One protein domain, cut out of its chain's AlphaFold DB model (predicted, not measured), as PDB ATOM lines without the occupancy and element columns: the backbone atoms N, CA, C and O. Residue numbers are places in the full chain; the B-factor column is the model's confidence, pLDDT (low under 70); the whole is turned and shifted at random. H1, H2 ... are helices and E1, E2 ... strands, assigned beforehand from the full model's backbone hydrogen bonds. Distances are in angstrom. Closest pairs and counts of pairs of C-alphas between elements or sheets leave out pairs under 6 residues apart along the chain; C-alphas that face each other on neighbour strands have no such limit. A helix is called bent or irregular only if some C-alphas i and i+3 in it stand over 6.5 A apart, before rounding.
ATOM      1  N   ASP A  38       4.179  54.999   3.035       86.06
ATOM      2  CA  ASP A  38       4.472  54.792   1.605       86.06
ATOM      3  C   ASP A  38       5.314  53.539   1.296       86.06
ATOM      4  O   ASP A  38       4.996  52.842   0.327       86.06
ATOM      5  N   PRO A  39       6.340  53.168   2.098       86.00
ATOM      6  CA  PRO A  39       7.095  51.938   1.859       86.00
ATOM      7  C   PRO A  39       6.238  50.669   1.899       86.00
ATOM      8  O   PRO A  39       6.575  49.698   1.227       86.00
ATOM      9  N   ILE A  40       5.146  50.662   2.672       88.12
ATOM     10  CA  ILE A  40       4.182  49.557   2.707       88.12
ATOM     11  C   ILE A  40       3.211  49.689   1.535       88.12
ATOM     12  O   ILE A  40       3.019  48.726   0.798       88.12
ATOM     13  N   ALA A  41       2.645  50.880   1.317       87.12
ATOM     14  CA  ALA A  41       1.681  51.116   0.241       87.12
ATOM     15  C   ALA A  41       2.236  50.738  -1.145       87.12
ATOM     16  O   ALA A  41       1.525  50.159  -1.961       87.12
ATOM     17  N   ASN A  42       3.524  50.991  -1.389       85.75
ATOM     18  CA  ASN A  42       4.214  50.661  -2.640       85.75
ATOM     19  C   ASN A  42       4.602  49.178  -2.788       85.75
ATOM     20  O   ASN A  42       5.237  48.808  -3.776       85.75
ATOM     21  N   GLN A  43       4.249  48.326  -1.824       86.81
ATOM     22  CA  GLN A  43       4.464  46.879  -1.891       86.81
ATOM     23  C   GLN A  43       3.162  46.075  -1.997       86.81
ATOM     24  O   GLN A  43       3.229  44.866  -2.181       86.81
ATOM     25  N   LEU A  44       1.993  46.721  -1.915       84.94
ATOM     26  CA  LEU A  44       0.691  46.041  -1.908       84.94
ATOM     27  C   LEU A  44       0.271  45.482  -3.280       84.94
ATOM     28  O   LEU A  44      -0.657  44.682  -3.348       84.94
ATOM     29  N   GLY A  45       0.972  45.841  -4.354       84.94
ATOM     30  CA  GLY A  45       0.960  45.107  -5.616       84.94
ATOM     31  C   GLY A  45      -0.402  45.037  -6.293       84.94
ATOM     32  O   GLY A  45      -1.120  46.022  -6.386       84.94
ATOM     33  N   ASP A  46      -0.762  43.849  -6.765       83.50
ATOM     34  CA  ASP A  46      -2.050  43.528  -7.388       83.50
ATOM     35  C   ASP A  46      -3.114  43.069  -6.373       83.50
ATOM     36  O   ASP A  46      -4.022  42.308  -6.717       83.50
ATOM     37  N   ALA A  47      -3.014  43.510  -5.113       86.19
ATOM     38  CA  ALA A  47      -4.007  43.189  -4.096       86.19
ATOM     39  C   ALA A  47      -5.415  43.603  -4.552       86.19
ATOM     40  O   ALA A  47      -5.654  44.758  -4.887       86.19
ATOM     41  N   ASN A  48      -6.361  42.663  -4.518       86.81
ATOM     42  CA  ASN A  48      -7.786  42.912  -4.747       86.81
ATOM     43  C   ASN A  48      -8.520  43.247  -3.440       86.81
ATOM     44  O   ASN A  48      -9.611  43.809  -3.467       86.81
ATOM     45  N   VAL A  49      -7.931  42.893  -2.299       90.06
ATOM     46  CA  VAL A  49      -8.427  43.231  -0.967       90.06
ATOM     47  C   VAL A  49      -7.279  43.799  -0.152       90.06
ATOM     48  O   VAL A  49      -6.198  43.211  -0.118       90.06
ATOM     49  N   ILE A  50      -7.515  44.921   0.521       91.25
ATOM     50  CA  ILE A  50      -6.561  45.498   1.468       91.25
ATOM     51  C   ILE A  50      -7.280  45.762   2.780       91.25
ATOM     52  O   ILE A  50      -8.330  46.396   2.796       91.25
ATOM     53  N   ILE A  51      -6.693  45.287   3.870       91.88
ATOM     54  CA  ILE A  51      -7.118  45.536   5.245       91.88
ATOM     55  C   ILE A  51      -6.010  46.331   5.919       91.88
ATOM     56  O   ILE A  51      -4.843  45.961   5.801       91.88
ATOM     57  N   ALA A  52      -6.351  47.380   6.654       92.31
ATOM     58  CA  ALA A  52      -5.394  48.142   7.439       92.31
ATOM     59  C   ALA A  52      -5.983  48.525   8.792       92.31
ATOM     60  O   ALA A  52      -7.144  48.912   8.880       92.31
ATOM     61  N   ILE A  53      -5.186  48.418   9.851       88.94
ATOM     62  CA  ILE A  53      -5.590  48.765  11.214       88.94
ATOM     63  C   ILE A  53      -4.448  49.531  11.874       88.94
ATOM     64  O   ILE A  53      -3.318  49.040  11.933       88.94
ATOM     65  N   ASN A  54      -4.748  50.714  12.400       87.81
ATOM     66  CA  ASN A  54      -3.858  51.468  13.267       87.81
ATOM     67  C   ASN A  54      -4.036  50.998  14.714       87.81
ATOM     68  O   ASN A  54      -4.773  51.576  15.510       87.81
ATOM     69  N   LEU A  55      -3.346  49.913  15.045       80.25
ATOM     70  CA  LEU A  55      -3.390  49.258  16.349       80.25
ATOM     71  C   LEU A  55      -2.933  50.177  17.497       80.25
ATOM     72  O   LEU A  55      -3.432  50.041  18.616       80.25
ATOM     73  N   GLY A  56      -2.062  51.151  17.211       76.00
ATOM     74  CA  GLY A  56      -1.652  52.178  18.172       76.00
ATOM     75  C   GLY A  56      -2.768  53.161  18.549       76.00
ATOM     76  O   GLY A  56      -2.789  53.645  19.679       76.00
ATOM     77  N   GLN A  57      -3.708  53.437  17.639       79.50
ATOM     78  CA  GLN A  57      -4.844  54.342  17.880       79.50
ATOM     79  C   GLN A  57      -6.111  53.610  18.328       79.50
ATOM     80  O   GLN A  57      -6.831  54.101  19.190       79.50
ATOM     81  N   PHE A  58      -6.322  52.392  17.833       70.81
ATOM     82  CA  PHE A  58      -7.509  51.560  18.058       70.81
ATOM     83  C   PHE A  58      -7.750  51.149  19.529       70.81
ATOM     84  O   PHE A  58      -8.744  50.505  19.858       70.81
ATOM     85  N   GLY A  59      -6.834  51.485  20.446       66.12
ATOM     86  CA  GLY A  59      -7.023  51.251  21.877       66.12
ATOM     87  C   GLY A  59      -7.009  49.770  22.258       66.12
ATOM     88  O   GLY A  59      -7.790  49.348  23.113       66.12
ATOM     89  N   LEU A  60      -6.102  48.985  21.660       65.06
ATOM     90  CA  LEU A  60      -6.000  47.529  21.840       65.06
ATOM     91  C   LEU A  60      -5.989  47.041  23.292       65.06
ATOM     92  O   LEU A  60      -6.434  45.922  23.550       65.06
ATOM     93  N   LYS A  61      -5.540  47.877  24.237       65.56
ATOM     94  CA  LYS A  61      -5.580  47.587  25.678       65.56
ATOM     95  C   LYS A  61      -6.958  47.124  26.155       65.56
ATOM     96  O   LYS A  61      -7.057  46.266  27.021       65.56
ATOM     97  N   ARG A  62      -8.033  47.634  25.547       64.44
ATOM     98  CA  ARG A  62      -9.417  47.253  25.877       64.44
ATOM     99  C   ARG A  62      -9.726  45.786  25.560       64.44
ATOM    100  O   ARG A  62     -10.587  45.195  26.198       64.44
ATOM    101  N   PHE A  63      -9.009  45.185  24.610       63.22
ATOM    102  CA  PHE A  63      -9.167  43.781  24.228       63.22
ATOM    103  C   PHE A  63      -8.194  42.844  24.953       63.22
ATOM    104  O   PHE A  63      -8.328  41.627  24.825       63.22
ATOM    105  N   GLU A  64      -7.239  43.363  25.734       66.31
ATOM    106  CA  GLU A  64      -6.286  42.546  26.501       66.31
ATOM    107  C   GLU A  64      -6.957  41.505  27.412       66.31
ATOM    108  O   GLU A  64      -6.482  40.364  27.419       66.31
ATOM    109  N   PRO A  65      -8.075  41.806  28.111       65.00
ATOM    110  CA  PRO A  65      -8.782  40.809  28.917       65.00
ATOM    111  C   PRO A  65      -9.338  39.639  28.093       65.00
ATOM    112  O   PRO A  65      -9.549  38.551  28.618       65.00
ATOM    113  N   MET A  66      -9.558  39.833  26.786       60.41
ATOM    114  CA  MET A  66     -10.057  38.790  25.882       60.41
ATOM    115  C   MET A  66      -8.943  37.890  25.330       60.41
ATOM    116  O   MET A  66      -9.234  36.892  24.659       60.41
ATOM    117  N   ILE A  67      -7.673  38.231  25.570       64.00
ATOM    118  CA  ILE A  67      -6.523  37.452  25.117       64.00
ATOM    119  C   ILE A  67      -6.201  36.395  26.186       64.00
ATOM    120  O   ILE A  67      -5.851  36.766  27.308       64.00
ATOM    121  N   PRO A  68      -6.271  35.087  25.854       64.19
ATOM    122  CA  PRO A  68      -5.899  34.015  26.773       64.19
ATOM    123  C   PRO A  68      -4.500  34.212  27.360       64.19
ATOM    124  O   PRO A  68      -3.587  34.606  26.635       64.19
ATOM    125  N   ASP A  69      -4.295  33.864  28.629       70.88
ATOM    126  CA  ASP A  69      -3.000  34.066  29.303       70.88
ATOM    127  C   ASP A  69      -1.859  33.255  28.688       70.88
ATOM    128  O   ASP A  69      -0.716  33.706  28.659       70.88
ATOM    129  N   MET A  70      -2.177  32.113  28.069       64.50
ATOM    130  CA  MET A  70      -1.222  31.347  27.256       64.50
ATOM    131  C   MET A  70      -0.671  32.133  26.049       64.50
ATOM    132  O   MET A  70       0.325  31.733  25.457       64.50
ATOM    133  N   LEU A  71      -1.310  33.247  25.678       71.31
ATOM    134  CA  LEU A  71      -0.859  34.202  24.666       71.31
ATOM    135  C   LEU A  71      -0.261  35.469  25.311       71.31
ATOM    136  O   LEU A  71      -0.262  36.530  24.692       71.31
ATOM    137  N   GLY A  72       0.257  35.392  26.542       74.06
ATOM    138  CA  GLY A  72       0.809  36.537  27.275       74.06
ATOM    139  C   GLY A  72       1.886  37.310  26.504       74.06
ATOM    140  O   GLY A  72       1.831  38.535  26.441       74.06
ATOM    141  N   CYS A  73       2.789  36.618  25.799       80.12
ATOM    142  CA  CYS A  73       3.784  37.284  24.947       80.12
ATOM    143  C   CYS A  73       3.156  38.059  23.772       80.12
ATOM    144  O   CYS A  73       3.725  39.041  23.302       80.12
ATOM    145  N   VAL A  74       1.961  37.664  23.314       78.56
ATOM    146  CA  VAL A  74       1.208  38.393  22.283       78.56
ATOM    147  C   VAL A  74       0.685  39.708  22.847       78.56
ATOM    148  O   VAL A  74       0.740  40.705  22.137       78.56
ATOM    149  N   LYS A  75       0.241  39.748  24.114       74.19
ATOM    150  CA  LYS A  75      -0.179  40.998  24.779       74.19
ATOM    151  C   LYS A  75       0.961  42.023  24.763       74.19
ATOM    152  O   LYS A  75       0.774  43.152  24.319       74.19
ATOM    153  N   GLU A  76       2.165  41.599  25.151       79.00
ATOM    154  CA  GLU A  76       3.354  42.462  25.148       79.00
ATOM    155  C   GLU A  76       3.730  42.967  23.750       79.00
ATOM    156  O   GLU A  76       4.132  44.121  23.596       79.00
ATOM    157  N   LEU A  77       3.614  42.113  22.727       80.75
ATOM    158  CA  LEU A  77       3.876  42.508  21.344       80.75
ATOM    159  C   LEU A  77       2.816  43.473  20.824       80.75
ATOM    160  O   LEU A  77       3.176  44.480  20.225       80.75
ATOM    161  N   LEU A  78       1.533  43.212  21.084       75.25
ATOM    162  CA  LEU A  78       0.426  44.073  20.665       75.25
ATOM    163  C   LEU A  78       0.557  45.491  21.222       75.25
ATOM    164  O   LEU A  78       0.267  46.440  20.502       75.25
ATOM    165  N   GLY A  79       1.079  45.650  22.442       73.88
ATOM    166  CA  GLY A  79       1.381  46.963  23.019       73.88
ATOM    167  C   GLY A  79       2.476  47.759  22.288       73.88
ATOM    168  O   GLY A  79       2.658  48.938  22.579       73.88
ATOM    169  N   LYS A  80       3.209  47.135  21.357       80.75
ATOM    170  CA  LYS A  80       4.286  47.754  20.561       80.75
ATOM    171  C   LYS A  80       3.924  47.921  19.086       80.75
ATOM    172  O   LYS A  80       4.623  48.638  18.371       80.75
ATOM    173  N   VAL A  81       2.870  47.256  18.614       82.25
ATOM    174  CA  VAL A  81       2.475  47.312  17.205       82.25
ATOM    175  C   VAL A  81       1.850  48.667  16.886       82.25
ATOM    176  O   VAL A  81       0.922  49.104  17.560       82.25
ATOM    177  N   GLY A  82       2.329  49.307  15.820       85.50
ATOM    178  CA  GLY A  82       1.729  50.534  15.304       85.50
ATOM    179  C   GLY A  82       0.586  50.237  14.340       85.50
ATOM    180  O   GLY A  82      -0.579  50.473  14.639       85.50
ATOM    181  N   ILE A  83       0.928  49.711  13.166       88.56
ATOM    182  CA  ILE A  83       0.011  49.514  12.042       88.56
ATOM    183  C   ILE A  83       0.146  48.080  11.553       88.56
ATOM    184  O   ILE A  83       1.263  47.592  11.386       88.56
ATOM    185  N   ALA A  84      -0.982  47.428  11.284       88.06
ATOM    186  CA  ALA A  84      -1.042  46.165  10.562       88.06
ATOM    187  C   ALA A  84      -1.756  46.372   9.225       88.06
ATOM    188  O   ALA A  84      -2.836  46.957   9.187       88.06
ATOM    189  N   VAL A  85      -1.164  45.883   8.139       90.44
ATOM    190  CA  VAL A  85      -1.730  45.914   6.787       90.44
ATOM    191  C   VAL A  85      -1.701  44.508   6.210       90.44
ATOM    192  O   VAL A  85      -0.693  43.819   6.326       90.44
ATOM    193  N   VAL A  86      -2.782  44.082   5.569       89.44
ATOM    194  CA  VAL A  86      -2.844  42.840   4.799       89.44
ATOM    195  C   VAL A  86      -3.333  43.168   3.399       89.44
ATOM    196  O   VAL A  86      -4.415  43.722   3.246       89.44
ATOM    197  N   GLY A  87      -2.545  42.822   2.387       87.94
ATOM    198  CA  GLY A  87      -2.952  42.829   0.984       87.94
ATOM    199  C   GLY A  87      -3.170  41.399   0.503       87.94
ATOM    200  O   GLY A  87      -2.344  40.526   0.769       87.94
ATOM    201  N   SER A  88      -4.270  41.141  -0.196       84.88
ATOM    202  CA  SER A  88      -4.587  39.825  -0.753       84.88
ATOM    203  C   SER A  88      -5.018  39.952  -2.211       84.88
ATOM    204  O   SER A  88      -5.914  40.734  -2.538       84.88
ATOM    205  N   GLY A  89      -4.350  39.206  -3.089       78.00
ATOM    206  CA  GLY A  89      -4.675  39.044  -4.508       78.00
ATOM    207  C   GLY A  89      -5.069  37.599  -4.827       78.00
ATOM    208  O   GLY A  89      -5.264  36.783  -3.932       78.00
ATOM    209  N   GLU A  90      -5.159  37.247  -6.112       71.62
ATOM    210  CA  GLU A  90      -5.650  35.920  -6.538       71.62
ATOM    211  C   GLU A  90      -4.786  34.744  -6.064       71.62
ATOM    212  O   GLU A  90      -5.293  33.644  -5.850       71.62
ATOM    213  N   LYS A  91      -3.471  34.953  -5.960       73.31
ATOM    214  CA  LYS A  91      -2.492  33.881  -5.712       73.31
ATOM    215  C   LYS A  91      -1.604  34.120  -4.501       73.31
ATOM    216  O   LYS A  91      -0.858  33.226  -4.120       73.31
ATOM    217  N   ALA A  92      -1.645  35.321  -3.934       76.88
ATOM    218  CA  ALA A  92      -0.707  35.744  -2.912       76.88
ATOM    219  C   ALA A  92      -1.401  36.615  -1.870       76.88
ATOM    220  O   ALA A  92      -2.246  37.451  -2.191       76.88
ATOM    221  N   THR A  93      -1.002  36.428  -0.617       81.50
ATOM    222  CA  THR A  93      -1.356  37.309   0.494       81.50
ATOM    223  C   THR A  93      -0.072  37.794   1.149       81.50
ATOM    224  O   THR A  93       0.872  37.022   1.336       81.50
ATOM    225  N   GLN A  94      -0.042  39.076   1.489       86.50
ATOM    226  CA  GLN A  94       1.070  39.720   2.164       86.50
ATOM    227  C   GLN A  94       0.580  40.476   3.386       86.50
ATOM    228  O   GLN A  94      -0.401  41.210   3.317       86.50
ATOM    229  N   GLY A  95       1.290  40.319   4.494       89.62
ATOM    230  CA  GLY A  95       1.115  41.116   5.696       89.62
ATOM    231  C   GLY A  95       2.279  42.080   5.892       89.62
ATOM    232  O   GLY A  95       3.422  41.759   5.573       89.62
ATOM    233  N   PHE A  96       1.997  43.235   6.478       90.44
ATOM    234  CA  PHE A  96       2.984  44.179   6.977       90.44
ATOM    235  C   PHE A  96       2.588  44.611   8.375       90.44
ATOM    236  O   PHE A  96       1.423  44.915   8.622       90.44
ATOM    237  N   VAL A  97       3.549  44.662   9.288       89.62
ATOM    238  CA  VAL A  97       3.305  45.120  10.654       89.62
ATOM    239  C   VAL A  97       4.441  46.028  11.100       89.62
ATOM    240  O   VAL A  97       5.606  45.650  11.001       89.62
ATOM    241  N   THR A  98       4.123  47.222  11.590       89.56
ATOM    242  CA  THR A  98       5.122  48.173  12.097       89.56
ATOM    243  C   THR A  98       5.344  48.005  13.599       89.56
ATOM    244  O   THR A  98       4.429  47.641  14.339       89.56
ATOM    245  N   GLY A  99       6.565  48.277  14.066       86.88
ATOM    246  CA  GLY A  99       6.876  48.344  15.501       86.88
ATOM    247  C   GLY A  99       7.061  46.994  16.205       86.88
ATOM    248  O   GLY A  99       7.280  46.968  17.414       86.88
ATOM    249  N   MET A 100       7.024  45.869  15.479       85.62
ATOM    250  CA  MET A 100       7.316  44.549  16.053       85.62
ATOM    251  C   MET A 100       8.829  44.328  16.214       85.62
ATOM    252  O   MET A 100       9.533  44.242  15.204       85.62
ATOM    253  N   PRO A 101       9.350  44.179  17.449       89.00
ATOM    254  CA  PRO A 101      10.772  43.920  17.670       89.00
ATOM    255  C   PRO A 101      11.131  42.485  17.273       89.00
ATOM    256  O   PRO A 101      10.533  41.546  17.794       89.00
ATOM    257  N   GLU A 102      12.134  42.312  16.411       90.81
ATOM    258  CA  GLU A 102      12.517  41.016  15.826       90.81
ATOM    259  C   GLU A 102      12.691  39.899  16.856       90.81
ATOM    260  O   GLU A 102      11.933  38.929  16.844       90.81
ATOM    261  N   GLU A 103      13.613  40.066  17.800       92.38
ATOM    262  CA  GLU A 103      13.928  39.041  18.802       92.38
ATOM    263  C   GLU A 103      12.720  38.670  19.675       92.38
ATOM    264  O   GLU A 103      12.445  37.494  19.927       92.38
ATOM    265  N   ALA A 104      11.943  39.670  20.108       89.75
ATOM    266  CA  ALA A 104      10.752  39.439  20.922       89.75
ATOM    267  C   ALA A 104       9.658  38.709  20.126       89.75
ATOM    268  O   ALA A 104       9.003  37.804  20.650       89.75
ATOM    269  N   THR A 105       9.479  39.074  18.854       89.38
ATOM    270  CA  THR A 105       8.515  38.434  17.962       89.38
ATOM    271  C   THR A 105       8.915  36.997  17.657       89.38
ATOM    272  O   THR A 105       8.084  36.110  17.847       89.38
ATOM    273  N   LYS A 106      10.170  36.730  17.269       90.38
ATOM    274  CA  LYS A 106      10.664  35.366  17.016       90.38
ATOM    275  C   LYS A 106      10.490  34.473  18.237       90.38
ATOM    276  O   LYS A 106       9.949  33.377  18.120       90.38
ATOM    277  N   LYS A 107      10.854  34.967  19.426       89.88
ATOM    278  CA  LYS A 107      10.676  34.236  20.688       89.88
ATOM    279  C   LYS A 107       9.208  33.898  20.958       89.88
ATOM    280  O   LYS A 107       8.896  32.757  21.291       89.88
ATOM    281  N   CYS A 108       8.305  34.868  20.810       86.88
ATOM    282  CA  CYS A 108       6.879  34.643  21.048       86.88
ATOM    283  C   CYS A 108       6.275  33.674  20.023       86.88
ATOM    284  O   CYS A 108       5.590  32.725  20.401       86.88
ATOM    285  N   VAL A 109       6.570  33.855  18.732       88.06
ATOM    286  CA  VAL A 109       6.090  32.952  17.679       88.06
ATOM    287  C   VAL A 109       6.655  31.545  17.872       88.06
ATOM    288  O   VAL A 109       5.891  30.590  17.798       88.06
ATOM    289  N   GLY A 110       7.939  31.401  18.205       87.19
ATOM    290  CA  GLY A 110       8.562  30.107  18.496       87.19
ATOM    291  C   GLY A 110       7.922  29.378  19.683       87.19
ATOM    292  O   GLY A 110       7.756  28.162  19.634       87.19
ATOM    293  N   ALA A 111       7.483  30.104  20.715       85.69
ATOM    294  CA  ALA A 111       6.756  29.517  21.842       85.69
ATOM    295  C   ALA A 111       5.337  29.048  21.462       85.69
ATOM    296  O   ALA A 111       4.851  28.045  21.984       85.69
ATOM    297  N   LEU A 112       4.667  29.757  20.546       83.19
ATOM    298  CA  LEU A 112       3.302  29.439  20.112       83.19
ATOM    299  C   LEU A 112       3.241  28.411  18.984       83.19
ATOM    300  O   LEU A 112       2.249  27.694  18.862       83.19
ATOM    301  N   ALA A 113       4.277  28.335  18.155       84.94
ATOM    302  CA  ALA A 113       4.278  27.531  16.946       84.94
ATOM    303  C   ALA A 113       3.967  26.040  17.197       84.94
ATOM    304  O   ALA A 113       3.077  25.522  16.515       84.94
ATOM    305  N   PRO A 114       4.538  25.361  18.218       82.75
ATOM    306  CA  PRO A 114       4.198  23.968  18.516       82.75
ATOM    307  C   PRO A 114       2.714  23.763  18.838       82.75
ATOM    308  O   PRO A 114       2.117  22.781  18.404       82.75
ATOM    309  N   LEU A 115       2.093  24.719  19.539       80.75
ATOM    310  CA  LEU A 115       0.673  24.669  19.910       80.75
ATOM    311  C   LEU A 115      -0.255  24.821  18.697       80.75
ATOM    312  O   LEU A 115      -1.416  24.421  18.743       80.75
ATOM    313  N   LEU A 116       0.254  25.414  17.617       79.69
ATOM    314  CA  LEU A 116      -0.473  25.676  16.376       79.69
ATOM    315  C   LEU A 116      -0.121  24.680  15.259       79.69
ATOM    316  O   LEU A 116      -0.612  24.825  14.137       79.69
ATOM    317  N   GLY A 117       0.727  23.685  15.547       83.50
ATOM    318  CA  GLY A 117       1.238  22.750  14.542       83.50
ATOM    319  C   GLY A 117       2.119  23.428  13.488       83.50
ATOM    320  O   GLY A 117       2.160  22.991  12.340       83.50
ATOM    321  N   VAL A 118       2.788  24.519  13.866       88.06
ATOM    322  CA  VAL A 118       3.677  25.307  13.013       88.06
ATOM    323  C   VAL A 118       5.124  24.961  13.358       88.06
ATOM    324  O   VAL A 118       5.496  24.886  14.527       88.06
ATOM    325  N   LYS A 119       5.958  24.758  12.339       90.56
ATOM    326  CA  LYS A 119       7.416  24.651  12.491       90.56
ATOM    327  C   LYS A 119       8.056  26.001  12.200       90.56
ATOM    328  O   LYS A 119       7.623  26.680  11.270       90.56
ATOM    329  N   THR A 120       9.084  26.360  12.958       90.19
ATOM    330  CA  THR A 120       9.806  27.626  12.791       90.19
ATOM    331  C   THR A 120      11.284  27.388  12.543       90.19
ATOM    332  O   THR A 120      11.876  26.533  13.199       90.19
ATOM    333  N   GLU A 121      11.883  28.162  11.645       93.94
ATOM    334  CA  GLU A 121      13.317  28.112  11.349       93.94
ATOM    335  C   GLU A 121      13.840  29.494  10.932       93.94
ATOM    336  O   GLU A 121      13.151  30.235  10.231       93.94
ATOM    337  N   ASP A 122      15.058  29.846  11.344       92.19
ATOM    338  CA  ASP A 122      15.773  31.008  10.807       92.19
ATOM    339  C   ASP A 122      16.528  30.591   9.537       92.19
ATOM    340  O   ASP A 122      17.391  29.713   9.569       92.19
ATOM    341  N   VAL A 123      16.212  31.222   8.405       88.69
ATOM    342  CA  VAL A 123      16.796  30.910   7.092       88.69
ATOM    343  C   VAL A 123      17.141  32.206   6.371       88.69
ATOM    344  O   VAL A 123      16.260  32.993   6.043       88.69
ATOM    345  N   GLN A 124      18.432  32.416   6.087       82.50
ATOM    346  CA  GLN A 124      18.921  33.490   5.206       82.50
ATOM    347  C   GLN A 124      18.375  34.898   5.545       82.50
ATOM    348  O   GLN A 124      18.013  35.663   4.654       82.50
ATOM    349  N   GLY A 125      18.303  35.248   6.834       85.06
ATOM    350  CA  GLY A 125      17.794  36.555   7.277       85.06
ATOM    351  C   GLY A 125      16.264  36.677   7.294       85.06
ATOM    352  O   GLY A 125      15.739  37.780   7.416       85.06
ATOM    353  N   ALA A 126      15.546  35.560   7.179       90.69
ATOM    354  CA  ALA A 126      14.105  35.467   7.368       90.69
ATOM    355  C   ALA A 126      13.771  34.461   8.475       90.69
ATOM    356  O   ALA A 126      14.476  33.471   8.665       90.69
ATOM    357  N   PHE A 127      12.653  34.684   9.161       91.56
ATOM    358  CA  PHE A 127      12.066  33.706  10.073       91.56
ATOM    359  C   PHE A 127      10.926  32.990   9.357       91.56
ATOM    360  O   PHE A 127       9.895  33.591   9.046       91.56
ATOM    361  N   GLN A 128      11.124  31.719   9.032       92.81
ATOM    362  CA  GLN A 128      10.179  30.933   8.257       92.81
ATOM    363  C   GLN A 128       9.226  30.166   9.172       92.81
ATOM    364  O   GLN A 128       9.632  29.580  10.172       92.81
ATOM    365  N   LEU A 129       7.952  30.144   8.791       89.62
ATOM    366  CA  LEU A 129       6.861  29.427   9.437       89.62
ATOM    367  C   LEU A 129       6.322  28.389   8.453       89.62
ATOM    368  O   LEU A 129       5.952  28.737   7.333       89.62
ATOM    369  N   THR A 130       6.250  27.124   8.853       87.62
ATOM    370  CA  THR A 130       5.699  26.043   8.020       87.62
ATOM    371  C   THR A 130       4.486  25.431   8.704       87.62
ATOM    372  O   THR A 130       4.607  24.938   9.826       87.62
ATOM    373  N   GLN A 131       3.333  25.436   8.034       85.19
ATOM    374  CA  GLN A 131       2.087  24.844   8.522       85.19
ATOM    375  C   GLN A 131       1.487  23.938   7.443       85.19
ATOM    376  O   GLN A 131       0.959  24.419   6.441       85.19
ATOM    377  N   GLY A 132       1.572  22.620   7.644       85.69
ATOM    378  CA  GLY A 132       1.268  21.660   6.579       85.69
ATOM    379  C   GLY A 132       2.182  21.891   5.372       85.69
ATOM    380  O   GLY A 132       3.399  21.976   5.539       85.69
ATOM    381  N   ASP A 133       1.586  22.047   4.190       83.50
ATOM    382  CA  ASP A 133       2.302  22.325   2.937       83.50
ATOM    383  C   ASP A 133       2.603  23.819   2.723       83.50
ATOM    384  O   ASP A 133       3.370  24.184   1.831       83.50
ATOM    385  N   ASN A 134       2.031  24.695   3.554       83.19
ATOM    386  CA  ASN A 134       2.182  26.137   3.409       83.19
ATOM    387  C   ASN A 134       3.440  26.632   4.121       83.19
ATOM    388  O   ASN A 134       3.720  26.259   5.266       83.19
ATOM    389  N   LYS A 135       4.175  27.526   3.454       87.12
ATOM    390  CA  LYS A 135       5.375  28.173   3.987       87.12
ATOM    391  C   LYS A 135       5.228  29.682   3.922       87.12
ATOM    392  O   LYS A 135       4.978  30.243   2.858       87.12
ATOM    393  N   TYR A 136       5.471  30.328   5.053       88.00
ATOM    394  CA  TYR A 136       5.466  31.774   5.195       88.00
ATOM    395  C   TYR A 136       6.824  32.251   5.687       88.00
ATOM    396  O   TYR A 136       7.494  31.555   6.442       88.00
ATOM    397  N   GLN A 137       7.228  33.451   5.294       89.88
ATOM    398  CA  GLN A 137       8.445  34.095   5.773       89.88
ATOM    399  C   GLN A 137       8.118  35.434   6.402       89.88
ATOM    400  O   GLN A 137       7.394  36.237   5.815       89.88
ATOM    401  N   MET A 138       8.704  35.669   7.571       91.50
ATOM    402  CA  MET A 138       8.751  36.962   8.230       91.50
ATOM    403  C   MET A 138      10.121  37.593   7.973       91.50
ATOM    404  O   MET A 138      11.150  36.967   8.232       91.50
ATOM    405  N   VAL A 139      10.138  38.818   7.454       91.75
ATOM    406  CA  VAL A 139      11.367  39.578   7.180       91.75
ATOM    407  C   VAL A 139      11.238  40.964   7.785       91.75
ATOM    408  O   VAL A 139      10.295  41.691   7.460       91.75
ATOM    409  N   TRP A 140      12.195  41.326   8.637       91.12
ATOM    410  CA  TRP A 140      12.284  42.630   9.283       91.12
ATOM    411  C   TRP A 140      13.154  43.561   8.450       91.12
ATOM    412  O   TRP A 140      14.272  43.219   8.071       91.12
ATOM    413  N   LYS A 141      12.639  44.753   8.163       90.94
ATOM    414  CA  LYS A 141      13.382  45.812   7.489       90.94
ATOM    415  C   LYS A 141      12.806  47.167   7.879       90.94
ATOM    416  O   LYS A 141      11.593  47.347   7.839       90.94
ATOM    417  N   ASP A 142      13.669  48.104   8.265       89.06
ATOM    418  CA  ASP A 142      13.300  49.497   8.562       89.06
ATOM    419  C   ASP A 142      12.128  49.631   9.562       89.06
ATOM    420  O   ASP A 142      11.238  50.464   9.409       89.06
ATOM    421  N   GLY A 143      12.092  48.768  10.588       85.75
ATOM    422  CA  GLY A 143      11.033  48.760  11.612       85.75
ATOM    423  C   GLY A 143       9.691  48.160  11.165       85.75
ATOM    424  O   GLY A 143       8.709  48.222  11.912       85.75
ATOM    425  N   VAL A 144       9.646  47.561   9.971       88.94
ATOM    426  CA  VAL A 144       8.488  46.859   9.410       88.94
ATOM    427  C   VAL A 144       8.792  45.372   9.295       88.94
ATOM    428  O   VAL A 144       9.858  44.969   8.836       88.94
ATOM    429  N   VAL A 145       7.822  44.548   9.668       90.44
ATOM    430  CA  VAL A 145       7.836  43.108   9.422       90.44
ATOM    431  C   VAL A 145       6.944  42.823   8.241       90.44
ATOM    432  O   VAL A 145       5.744  43.076   8.304       90.44
ATOM    433  N   SER A 146       7.521  42.282   7.179       90.19
ATOM    434  CA  SER A 146       6.762  41.728   6.063       90.19
ATOM    435  C   SER A 146       6.535  40.238   6.287       90.19
ATOM    436  O   SER A 146       7.457  39.523   6.672       90.19
ATOM    437  N   ILE A 147       5.310  39.776   6.059       89.94
ATOM    438  CA  ILE A 147       4.900  38.375   6.143       89.94
ATOM    439  C   ILE A 147       4.425  37.976   4.752       89.94
ATOM    440  O   ILE A 147       3.507  38.596   4.219       89.94
ATOM    441  N   LYS A 148       5.045  36.970   4.141       85.69
ATOM    442  CA  LYS A 148       4.751  36.571   2.757       85.69
ATOM    443  C   LYS A 148       4.731  35.061   2.594       85.69
ATOM    444  O   LYS A 148       5.479  34.362   3.273       85.69
ATOM    445  N   ASP A 149       3.901  34.582   1.677       84.12
ATOM    446  CA  ASP A 149       3.962  33.207   1.180       84.12
ATOM    447  C   ASP A 149       5.267  32.996   0.386       84.12
ATOM    448  O   ASP A 149       5.667  33.848  -0.412       84.12
ATOM    449  N   VAL A 150       5.958  31.884   0.640       81.69
ATOM    450  CA  VAL A 150       7.226  31.538  -0.023       81.69
ATOM    451  C   VAL A 150       7.007  30.993  -1.433       81.69
ATOM    452  O   VAL A 150       7.804  31.275  -2.324       81.69
TER     453      VAL A 150
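This is residues 38 to 150 of the 269 residues of an uncharacterized protein of Deltaproteobacteria bacterium (UniProt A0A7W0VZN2). A twisted wall of seven antiparallel strands has one long helix, H4, over the E6, E5 and E4 end of one face. From H4 the irregular helices H3 and H2 continue side by side in a row off the sheet, while tiny H1 only grazes the sheet. The printed part has 113 residues in the order H1 E1 H2 H3 E2 E3 H4 E4 E5 E6 E7, four named helices and seven strands, class mixed; the sheet runs E1 E2 E3 E7 E6 E5 E4. It is compact, with a radius of gyration of the C-alphas of 14.2 A and spans of 37 by 32 by 25 A.

In the sheet E1, residues 49 to 54, is an edge strand beside E2, residues 83 to 88, with N 51 and O 86 at 2.8 A. E2 and E3, residues 93 to 98, form a hairpin, with N 85 and O 96 at 2.8 A. E3 is antiparallel to E7, residues 144 to 149, at 165 degrees, with N 95 and O 147 at 2.8 A. E4, residues 119 to 123, the other edge strand, E5, residues 126 to 131, E6, residues 134 to 141, and E7 form a meander, each strand the antiparallel neighbour of the one before; N 121 and O 128 are 3.0 A apart, N 129 and O 136 2.8 A, N 139 and O 146 2.9 A. H4, residues 102 to 116, is on the sheet at a height of 9.3 A, over E5 and, only just, with 3 C-alphas each, over E6 and E4; on the local plane it runs along E5 at 11 degrees. With H4 on one face, the domain has two layers. H3, residues 69 to 78, touches H4, C-alphas of Cys 73 and Cys 108 at 5.6 A, opposite ways at a shallow tilt of 31 degrees. H2, residues 60 to 66, is close to H3 but not clearly touching, C-alphas of Glu 64 and Lys 75 at 6.5 A. H1, residues 38 to 41, grazes the sheet with residues 39 to 41. O i to N i+4 pairs within hydrogen-bond range are 1 of 3 in H2, with 3 of 4 O i to N i+3 pairs, 4 of 6 in H3 and 9 of 11 in H4; H1 is too short for such a pair.

H1 begins at C-alpha 38 (4.472, 54.792, 1.605), and E7 ends at C-alpha 149 (3.962, 33.207, 1.180). E6 is 23.0 A long, H4 20.1 A, E3 17.2 A and E1 17.1 A. H2, H3 and H4 are irregular, H4 only just: C-alphas 62 and 65 are 7.2 A apart, 70 and 73 8.1 A, 111 and 114 7.0 A.

The C-alphas of Asp 46 and Asp 69, the two farthest apart, are 37.9 A apart. The printed part has no cut and no long link. Mean pLDDT of the printed part is 83.5; residues 59 to 68 and 70 are under 70.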